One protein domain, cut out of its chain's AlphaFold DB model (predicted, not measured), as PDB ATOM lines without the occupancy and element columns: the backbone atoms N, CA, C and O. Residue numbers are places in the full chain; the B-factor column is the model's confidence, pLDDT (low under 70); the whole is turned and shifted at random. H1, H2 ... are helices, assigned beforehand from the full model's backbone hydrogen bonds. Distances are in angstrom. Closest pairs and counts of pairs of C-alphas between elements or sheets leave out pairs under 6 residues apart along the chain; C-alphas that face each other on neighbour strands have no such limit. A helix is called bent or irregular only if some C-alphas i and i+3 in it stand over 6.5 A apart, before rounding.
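This is residues 33 to 88 of the 91 residues of an uncharacterized protein of Planctopirus limnophila (strain ATCC 43296 / DSM 3776 / IFAM 1008 / 290) (UniProt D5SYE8). A small body of one helix, H1, with long loop stretches folded back along it, and a second helix, H2, that sticks out from this body as a free arm and makes much of the length. The loops of the body are residues 33 to 50 before H1 and residues 63 to 77 after it. The printed part has 56 residues with two named helices, H1 then H2, and no named strand; the class is all helix, though under half of the residues, 23 of 56, are in named elements. The whole is loose, with a radius of gyration of the C-alphas of 13.1 A, and only just elongated, spanning 40 by 20 by 15 A.

H1, residues 51 to 62, is the longest helix, with 12 residues. H2, residues 78 to 88, is apart from H1, with no C-alpha of the one within 8 A of the other. Residues 78 to 88 stand free: no C-alpha 8 or more residues away along the chain is within 10 A of them. In H1 and H2 every O i to N i+4 pair is within hydrogen-bond range.

H1 begins at C-alpha 51 at (-17.417, 40.242, 30.997) and ends at C-alpha 62 at (-22.722, 48.387, 17.778), 16.4 A from first to last C-alpha. H2 begins at C-alpha 78 and ends at C-alpha 88 at (-11.086, 54.733, 55.715), a length of 15.1 A. Neither helix is bent.

The two C-alphas farthest apart are those of Gly 64 and Ala 86, 40.5 A. Without the stretch that stands free, the body has 45 residues and spans 28 by 20 by 13 A. The link from H1 to H2 is long, with 15 residues, and the printed part has no cut. The mean pLDDT of the printed part is 87.0; residues 77 to 85 and residue 88 are under 70.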
ATOM      1  N   PHE A  33     -28.485  43.609  23.434       93.31
ATOM      2  CA  PHE A  33     -27.994  44.397  24.565       93.31
ATOM      3  C   PHE A  33     -29.120  45.015  25.407       93.31
ATOM      4  O   PHE A  33     -28.943  45.198  26.614       93.31
ATOM      5  N   GLU A  34     -30.280  45.302  24.811       91.06
ATOM      6  CA  GLU A  34     -31.421  45.879  25.529       91.06
ATOM      7  C   GLU A  34     -32.049  44.838  26.463       91.06
ATOM      8  O   GLU A  34     -32.318  45.139  27.630       91.06
ATOM      9  N   ALA A  35     -32.170  43.585  26.008       93.12
ATOM     10  CA  ALA A  35     -32.601  42.469  26.850       93.12
ATOM     11  C   ALA A  35     -31.641  42.195  28.026       93.12
ATOM     12  O   ALA A  35     -32.077  41.744  29.089       93.12
ATOM     13  N   LEU A  36     -30.351  42.505  27.863       91.62
ATOM     14  CA  LEU A  36     -29.338  42.443  28.927       91.62
ATOM     15  C   LEU A  36     -29.349  43.679  29.849       91.62
ATOM     16  O   LEU A  36     -28.606  43.719  30.831       91.62
ATOM     17  N   GLY A  37     -30.178  44.686  29.560       93.00
ATOM     18  CA  GLY A  37     -30.253  45.936  30.320       93.00
ATOM     19  C   GLY A  37     -29.034  46.846  30.136       93.00
ATOM     20  O   GLY A  37     -28.749  47.675  31.004       93.00
ATOM     21  N   ILE A  38     -28.296  46.684  29.036       95.31
ATOM     22  CA  ILE A  38     -27.088  47.448  28.732       95.31
ATOM     23  C   ILE A  38     -27.474  48.698  27.939       95.31
ATOM     24  O   ILE A  38     -27.925  48.619  26.801       95.31
ATOM     25  N   ASP A  39     -27.245  49.866  28.539       95.75
ATOM     26  CA  ASP A  39     -27.391  51.163  27.876       95.75
ATOM     27  C   ASP A  39     -26.007  51.695  27.456       95.75
ATOM     28  O   ASP A  39     -25.227  52.108  28.325       95.75
ATOM     29  N   PRO A  40     -25.686  51.722  26.148       96.19
ATOM     30  CA  PRO A  40     -24.370  52.132  25.664       96.19
ATOM     31  C   PRO A  40     -24.052  53.610  25.940       96.19
ATOM     32  O   PRO A  40     -22.873  53.971  26.009       96.19
ATOM     33  N   ALA A  41     -25.058  54.468  26.140       95.44
ATOM     34  CA  ALA A  41     -24.855  55.890  26.424       95.44
ATOM     35  C   ALA A  41     -24.489  56.162  27.892       95.44
ATOM     36  O   ALA A  41     -24.026  57.257  28.228       95.44
ATOM     37  N   ARG A  42     -24.687  55.185  28.783       95.12
ATOM     38  CA  ARG A  42     -24.456  55.347  30.219       95.12
ATOM     39  C   ARG A  42     -23.069  54.863  30.641       95.12
ATOM     40  O   ARG A  42     -22.493  53.966  30.018       95.12
ATOM     41  N   PRO A  43     -22.511  55.445  31.716       95.38
ATOM     42  CA  PRO A  43     -21.297  54.920  32.313       95.38
ATOM     43  C   PRO A  43     -21.549  53.539  32.916       95.38
ATOM     44  O   PRO A  43     -22.632  53.260  33.439       95.38
ATOM     45  N   THR A  44     -20.533  52.681  32.868       94.25
ATOM     46  CA  THR A  44     -20.577  51.350  33.473       94.25
ATOM     47  C   THR A  44     -19.773  51.291  34.763       94.25
ATOM     48  O   THR A  44     -18.635  51.757  34.850       94.25
ATOM     49  N   THR A  45     -20.359  50.657  35.775       94.00
ATOM     50  CA  THR A  45     -19.685  50.329  37.035       94.00
ATOM     51  C   THR A  45     -18.890  49.024  36.951       94.00
ATOM     52  O   THR A  45     -18.215  48.661  37.915       94.00
ATOM     53  N   ALA A  46     -18.980  48.307  35.824       93.50
ATOM     54  CA  ALA A  46     -18.259  47.066  35.585       93.50
ATOM     55  C   ALA A  46     -16.747  47.303  35.630       93.50
ATOM     56  O   ALA A  46     -16.236  48.272  35.061       93.50
ATOM     57  N   LYS A  47     -16.031  46.419  36.325       90.56
ATOM     58  CA  LYS A  47     -14.586  46.558  36.502       90.56
ATOM     59  C   LYS A  47     -13.861  46.343  35.172       90.56
ATOM     60  O   LYS A  47     -14.297  45.526  34.360       90.56
ATOM     61  N   PRO A  48     -12.720  47.009  34.952       89.06
ATOM     62  CA  PRO A  48     -11.812  46.644  33.877       89.06
ATOM     63  C   PRO A  48     -11.553  45.129  33.859       89.06
ATOM     64  O   PRO A  48     -11.215  44.540  34.885       89.06
ATOM     65  N   GLY A  49     -11.734  44.506  32.694       86.31
ATOM     66  CA  GLY A  49     -11.524  43.070  32.491       86.31
ATOM     67  C   GLY A  49     -12.698  42.152  32.853       86.31
ATOM     68  O   GLY A  49     -12.574  40.951  32.639       86.31
ATOM     69  N   SER A  50     -13.825  42.659  33.374       91.38
ATOM     70  CA  SER A  50     -15.024  41.828  33.573       91.38
ATOM     71  C   SER A  50     -15.810  41.627  32.271       91.38
ATOM     72  O   SER A  50     -15.800  42.496  31.399       91.38
ATOM     73  N   GLU A  51     -16.553  40.523  32.159       94.12
ATOM     74  CA  GLU A  51     -17.417  40.242  30.997       94.12
ATOM     75  C   GLU A  51     -18.454  41.352  30.776       94.12
ATOM     76  O   GLU A  51     -18.592  41.845  29.661       94.12
ATOM     77  N   ASP A  52     -19.076  41.857  31.845       94.25
ATOM     78  CA  ASP A  52     -20.009  42.994  31.778       94.25
ATOM     79  C   ASP A  52     -19.387  44.243  31.132       94.25
ATOM     80  O   ASP A  52     -20.059  45.007  30.435       94.25
ATOM     81  N   LYS A  53     -18.084  44.470  31.356       94.81
ATOM     82  CA  LYS A  53     -17.365  45.592  30.751       94.81
ATOM     83  C   LYS A  53     -17.175  45.347  29.259       94.81
ATOM     84  O   LYS A  53     -17.347  46.278  28.480       94.81
ATOM     85  N   VAL A  54     -16.863  44.115  28.865       94.19
ATOM     86  CA  VAL A  54     -16.739  43.723  27.455       94.19
ATOM     87  C   VAL A  54     -18.083  43.855  26.735       94.19
ATOM     88  O   VAL A  54     -18.129  44.476  25.677       94.19
ATOM     89  N   LEU A  55     -19.179  43.376  27.328       95.19
ATOM     90  CA  LEU A  55     -20.526  43.499  26.757       95.19
ATOM     91  C   LEU A  55     -20.953  44.963  26.594       95.19
ATOM     92  O   LEU A  55     -21.493  45.329  25.554       95.19
ATOM     93  N   MET A  56     -20.652  45.824  27.570       96.31
ATOM     94  CA  MET A  56     -20.870  47.270  27.435       96.31
ATOM     95  C   MET A  56     -20.069  47.868  26.266       96.31
ATOM     96  O   MET A  56     -20.596  48.677  25.505       96.31
ATOM     97  N   LEU A  57     -18.798  47.486  26.103       95.38
ATOM     98  CA  LEU A  57     -17.969  47.968  24.993       95.38
ATOM     99  C   LEU A  57     -18.488  47.475  23.637       95.38
ATOM    100  O   LEU A  57     -18.526  48.260  22.691       95.38
ATOM    101  N   ALA A  58     -18.938  46.222  23.554       94.69
ATOM    102  CA  ALA A  58     -19.580  45.676  22.363       94.69
ATOM    103  C   ALA A  58     -20.869  46.444  22.024       94.69
ATOM    104  O   ALA A  58     -21.035  46.878  20.888       94.69
ATOM    105  N   ALA A  59     -21.720  46.725  23.018       95.38
ATOM    106  CA  ALA A  59     -22.926  47.531  22.829       95.38
ATOM    107  C   ALA A  59     -22.606  48.936  22.298       95.38
ATOM    108  O   ALA A  59     -23.267  49.430  21.384       95.38
ATOM    109  N   ARG A  60     -21.563  49.581  22.837       96.38
ATOM    110  CA  ARG A  60     -21.108  50.905  22.383       96.38
ATOM    111  C   ARG A  60     -20.591  50.879  20.952       96.38
ATOM    112  O   ARG A  60     -20.923  51.776  20.178       96.38
ATOM    113  N   TYR A  61     -19.830  49.845  20.603       95.06
ATOM    114  CA  TYR A  61     -19.374  49.624  19.236       95.06
ATOM    115  C   TYR A  61     -20.559  49.484  18.273       95.06
ATOM    116  O   TYR A  61     -20.647  50.236  17.303       95.06
ATOM    117  N   SER A  62     -21.517  48.605  18.587       93.31
ATOM    118  CA  SER A  62     -22.722  48.387  17.778       93.31
ATOM    119  C   SER A  62     -23.603  49.636  17.659       93.31
ATOM    120  O   SER A  62     -24.218  49.855  16.619       93.31
ATOM    121  N   ALA A  63     -23.647  50.478  18.695       94.19
ATOM    122  CA  ALA A  63     -24.398  51.734  18.693       94.19
ATOM    123  C   ALA A  63     -23.661  52.907  18.013       94.19
ATOM    124  O   ALA A  63     -24.237  53.986  17.877       94.19
ATOM    125  N   GLY A  64     -22.397  52.734  17.608       95.44
ATOM    126  CA  GLY A  64     -21.600  53.789  16.974       95.44
ATOM    127  C   GLY A  64     -21.236  54.947  17.910       95.44
ATOM    128  O   GLY A  64     -21.047  56.076  17.451       95.44
ATOM    129  N   VAL A  65     -21.153  54.695  19.219       95.62
ATOM    130  CA  VAL A  65     -20.771  55.697  20.228       95.62
ATOM    131  C   VAL A  65     -19.328  55.473  20.702       95.62
ATOM    132  O   VAL A  65     -18.773  54.390  20.503       95.62
ATOM    133  N   PRO A  66     -18.680  56.469  21.336       95.88
ATOM    134  CA  PRO A  66     -17.333  56.289  21.865       95.88
ATOM    135  C   PRO A  66     -17.253  55.099  22.826       95.88
ATOM    136  O   PRO A  66     -18.057  54.977  23.748       95.88
ATOM    137  N   LEU A  67     -16.244  54.244  22.640       93.88
ATOM    138  CA  LEU A  67     -16.013  53.082  23.506       93.88
ATOM    139  C   LEU A  67     -15.744  53.488  24.959       93.88
ATOM    140  O   LEU A  67     -16.177  52.811  25.889       93.88
ATOM    141  N   TRP A  68     -15.033  54.597  25.156       90.56
ATOM    142  CA  TRP A  68     -14.652  55.093  26.471       90.56
ATOM    143  C   TRP A  68     -15.625  56.156  26.984       90.56
ATOM    144  O   TRP A  68     -15.937  57.111  26.275       90.56
ATOM    145  N   ASN A  69     -16.031  56.026  28.247       91.88
ATOM    146  CA  ASN A  69     -16.755  57.053  28.987       91.88
ATOM    147  C   ASN A  69     -15.914  57.464  30.208       91.88
ATOM    148  O   ASN A  69     -15.369  56.610  30.902       91.88
ATOM    149  N   THR A  70     -15.782  58.768  30.461       92.56
ATOM    150  CA  THR A  70     -14.964  59.320  31.554       92.56
ATOM    151  C   THR A  70     -15.433  58.874  32.939       92.56
ATOM    152  O   THR A  70     -14.610  58.752  33.843       92.56
ATOM    153  N   ASP A  71     -16.726  58.589  33.084       94.25
ATOM    154  CA  ASP A  71     -17.336  58.153  34.340       94.25
ATOM    155  C   ASP A  71     -17.359  56.620  34.492       94.25
ATOM    156  O   ASP A  71     -17.937  56.090  35.444       94.25
ATOM    157  N   ASP A  72     -16.743  55.882  33.564       93.81
ATOM    158  CA  ASP A  72     -16.604  54.436  33.690       93.81
ATOM    159  C   ASP A  72     -15.691  54.043  34.860       93.81
ATOM    160  O   ASP A  72     -14.689  54.689  35.170       93.81
ATOM    161  N   CYS A  73     -15.980  52.888  35.457       90.56
ATOM    162  CA  CYS A  73     -15.098  52.278  36.442       90.56
ATOM    163  C   CYS A  73     -13.716  51.952  35.837       90.56
ATOM    164  O   CYS A  73     -13.608  51.240  34.836       90.56
ATOM    165  N   TYR A  74     -12.663  52.445  36.494       86.81
ATOM    166  CA  TYR A  74     -11.247  52.223  36.168       86.81
ATOM    167  C   TYR A  74     -10.491  51.498  37.302       86.81
ATOM    168  O   TYR A  74      -9.266  51.507  37.360       86.81
ATOM    169  N   ASP A  75     -11.213  50.877  38.239       83.62
ATOM    170  CA  ASP A  75     -10.627  50.156  39.375       83.62
ATOM    171  C   ASP A  75     -10.070  48.787  38.930       83.62
ATOM    172  O   ASP A  75     -10.812  47.816  38.765       83.62
ATOM    173  N   HIS A  76      -8.750  48.718  38.738       72.81
ATOM    174  CA  HIS A  76      -8.040  47.556  38.192       72.81
ATOM    175  C   HIS A  76      -7.766  46.411  39.192       72.81
ATOM    176  O   HIS A  76      -7.045  45.474  38.841       72.81
ATOM    177  N   GLY A  77      -8.321  46.403  40.415       62.88
ATOM    178  CA  GLY A  77      -8.217  45.210  41.269       62.88
ATOM    179  C   GLY A  77      -8.359  45.417  42.781       62.88
ATOM    180  O   GLY A  77      -8.545  46.525  43.273       62.88
ATOM    181  N   PRO A  78      -8.227  44.339  43.579       65.81
ATOM    182  CA  PRO A  78      -8.412  44.387  45.033       65.81
ATOM    183  C   PRO A  78      -7.413  45.300  45.764       65.81
ATOM    184  O   PRO A  78      -7.658  45.669  46.907       65.81
ATOM    185  N   ALA A  79      -6.307  45.696  45.129       63.66
ATOM    186  CA  ALA A  79      -5.338  46.636  45.690       63.66
ATOM    187  C   ALA A  79      -5.889  48.070  45.812       63.66
ATOM    188  O   ALA A  79      -5.630  48.728  46.816       63.66
ATOM    189  N   GLU A  80      -6.704  48.537  44.862       65.31
ATOM    190  CA  GLU A  80      -7.411  49.824  44.963       65.31
ATOM    191  C   GLU A  80      -8.429  49.772  46.116       65.31
ATOM    192  O   GLU A  80      -8.555  50.704  46.913       65.31
ATOM    193  N   MET A  81      -9.102  48.625  46.267       61.81
ATOM    194  CA  MET A  81     -10.029  48.340  47.362       61.81
ATOM    195  C   MET A  81      -9.311  48.323  48.723       61.81
ATOM    196  O   MET A  81      -9.765  48.979  49.661       61.81
ATOM    197  N   LEU A  82      -8.153  47.659  48.825       68.31
ATOM    198  CA  LEU A  82      -7.281  47.682  50.007       68.31
ATOM    199  C   LEU A  82      -6.778  49.100  50.303       68.31
ATOM    200  O   LEU A  82      -6.785  49.524  51.458       68.31
ATOM    201  N   ALA A  83      -6.408  49.862  49.276       67.88
ATOM    202  CA  ALA A  83      -5.990  51.249  49.421       67.88
ATOM    203  C   ALA A  83      -7.142  52.143  49.921       67.88
ATOM    204  O   ALA A  83      -6.917  53.027  50.746       67.88
ATOM    205  N   ARG A  84      -8.390  51.904  49.490       62.78
ATOM    206  CA  ARG A  84      -9.593  52.584  50.014       62.78
ATOM    207  C   ARG A  84      -9.877  52.216  51.473       62.78
ATOM    208  O   ARG A  84     -10.120  53.119  52.270       62.78
ATOM    209  N   LEU A  85      -9.787  50.936  51.843       68.12
ATOM    210  CA  LEU A  85      -9.940  50.476  53.231       68.12
ATOM    211  C   LEU A  85      -8.875  51.073  54.160       68.12
ATOM    212  O   LEU A  85      -9.205  51.580  55.232       68.12
ATOM    213  N   ALA A  86      -7.613  51.090  53.732       71.19
ATOM    214  CA  ALA A  86      -6.520  51.694  54.491       71.19
ATOM    215  C   ALA A  86      -6.709  53.210  54.701       71.19
ATOM    216  O   ALA A  86      -6.293  53.746  55.727       71.19
ATOM    217  N   ARG A  87      -7.366  53.900  53.755       71.69
ATOM    218  CA  ARG A  87      -7.725  55.323  53.873       71.69
ATOM    219  C   ARG A  87      -8.940  55.570  54.780       71.69
ATOM    220  O   ARG A  87      -8.985  56.610  55.425       71.69
ATOM    221  N   GLY A  88      -9.889  54.634  54.862       57.38
ATOM    222  CA  GLY A  88     -11.086  54.733  55.715       57.38
ATOM    223  C   GLY A  88     -10.871  54.370  57.192       57.38
ATOM    224  O   GLY A  88     -11.649  54.791  58.037       57.38
TER     225      GLY A  88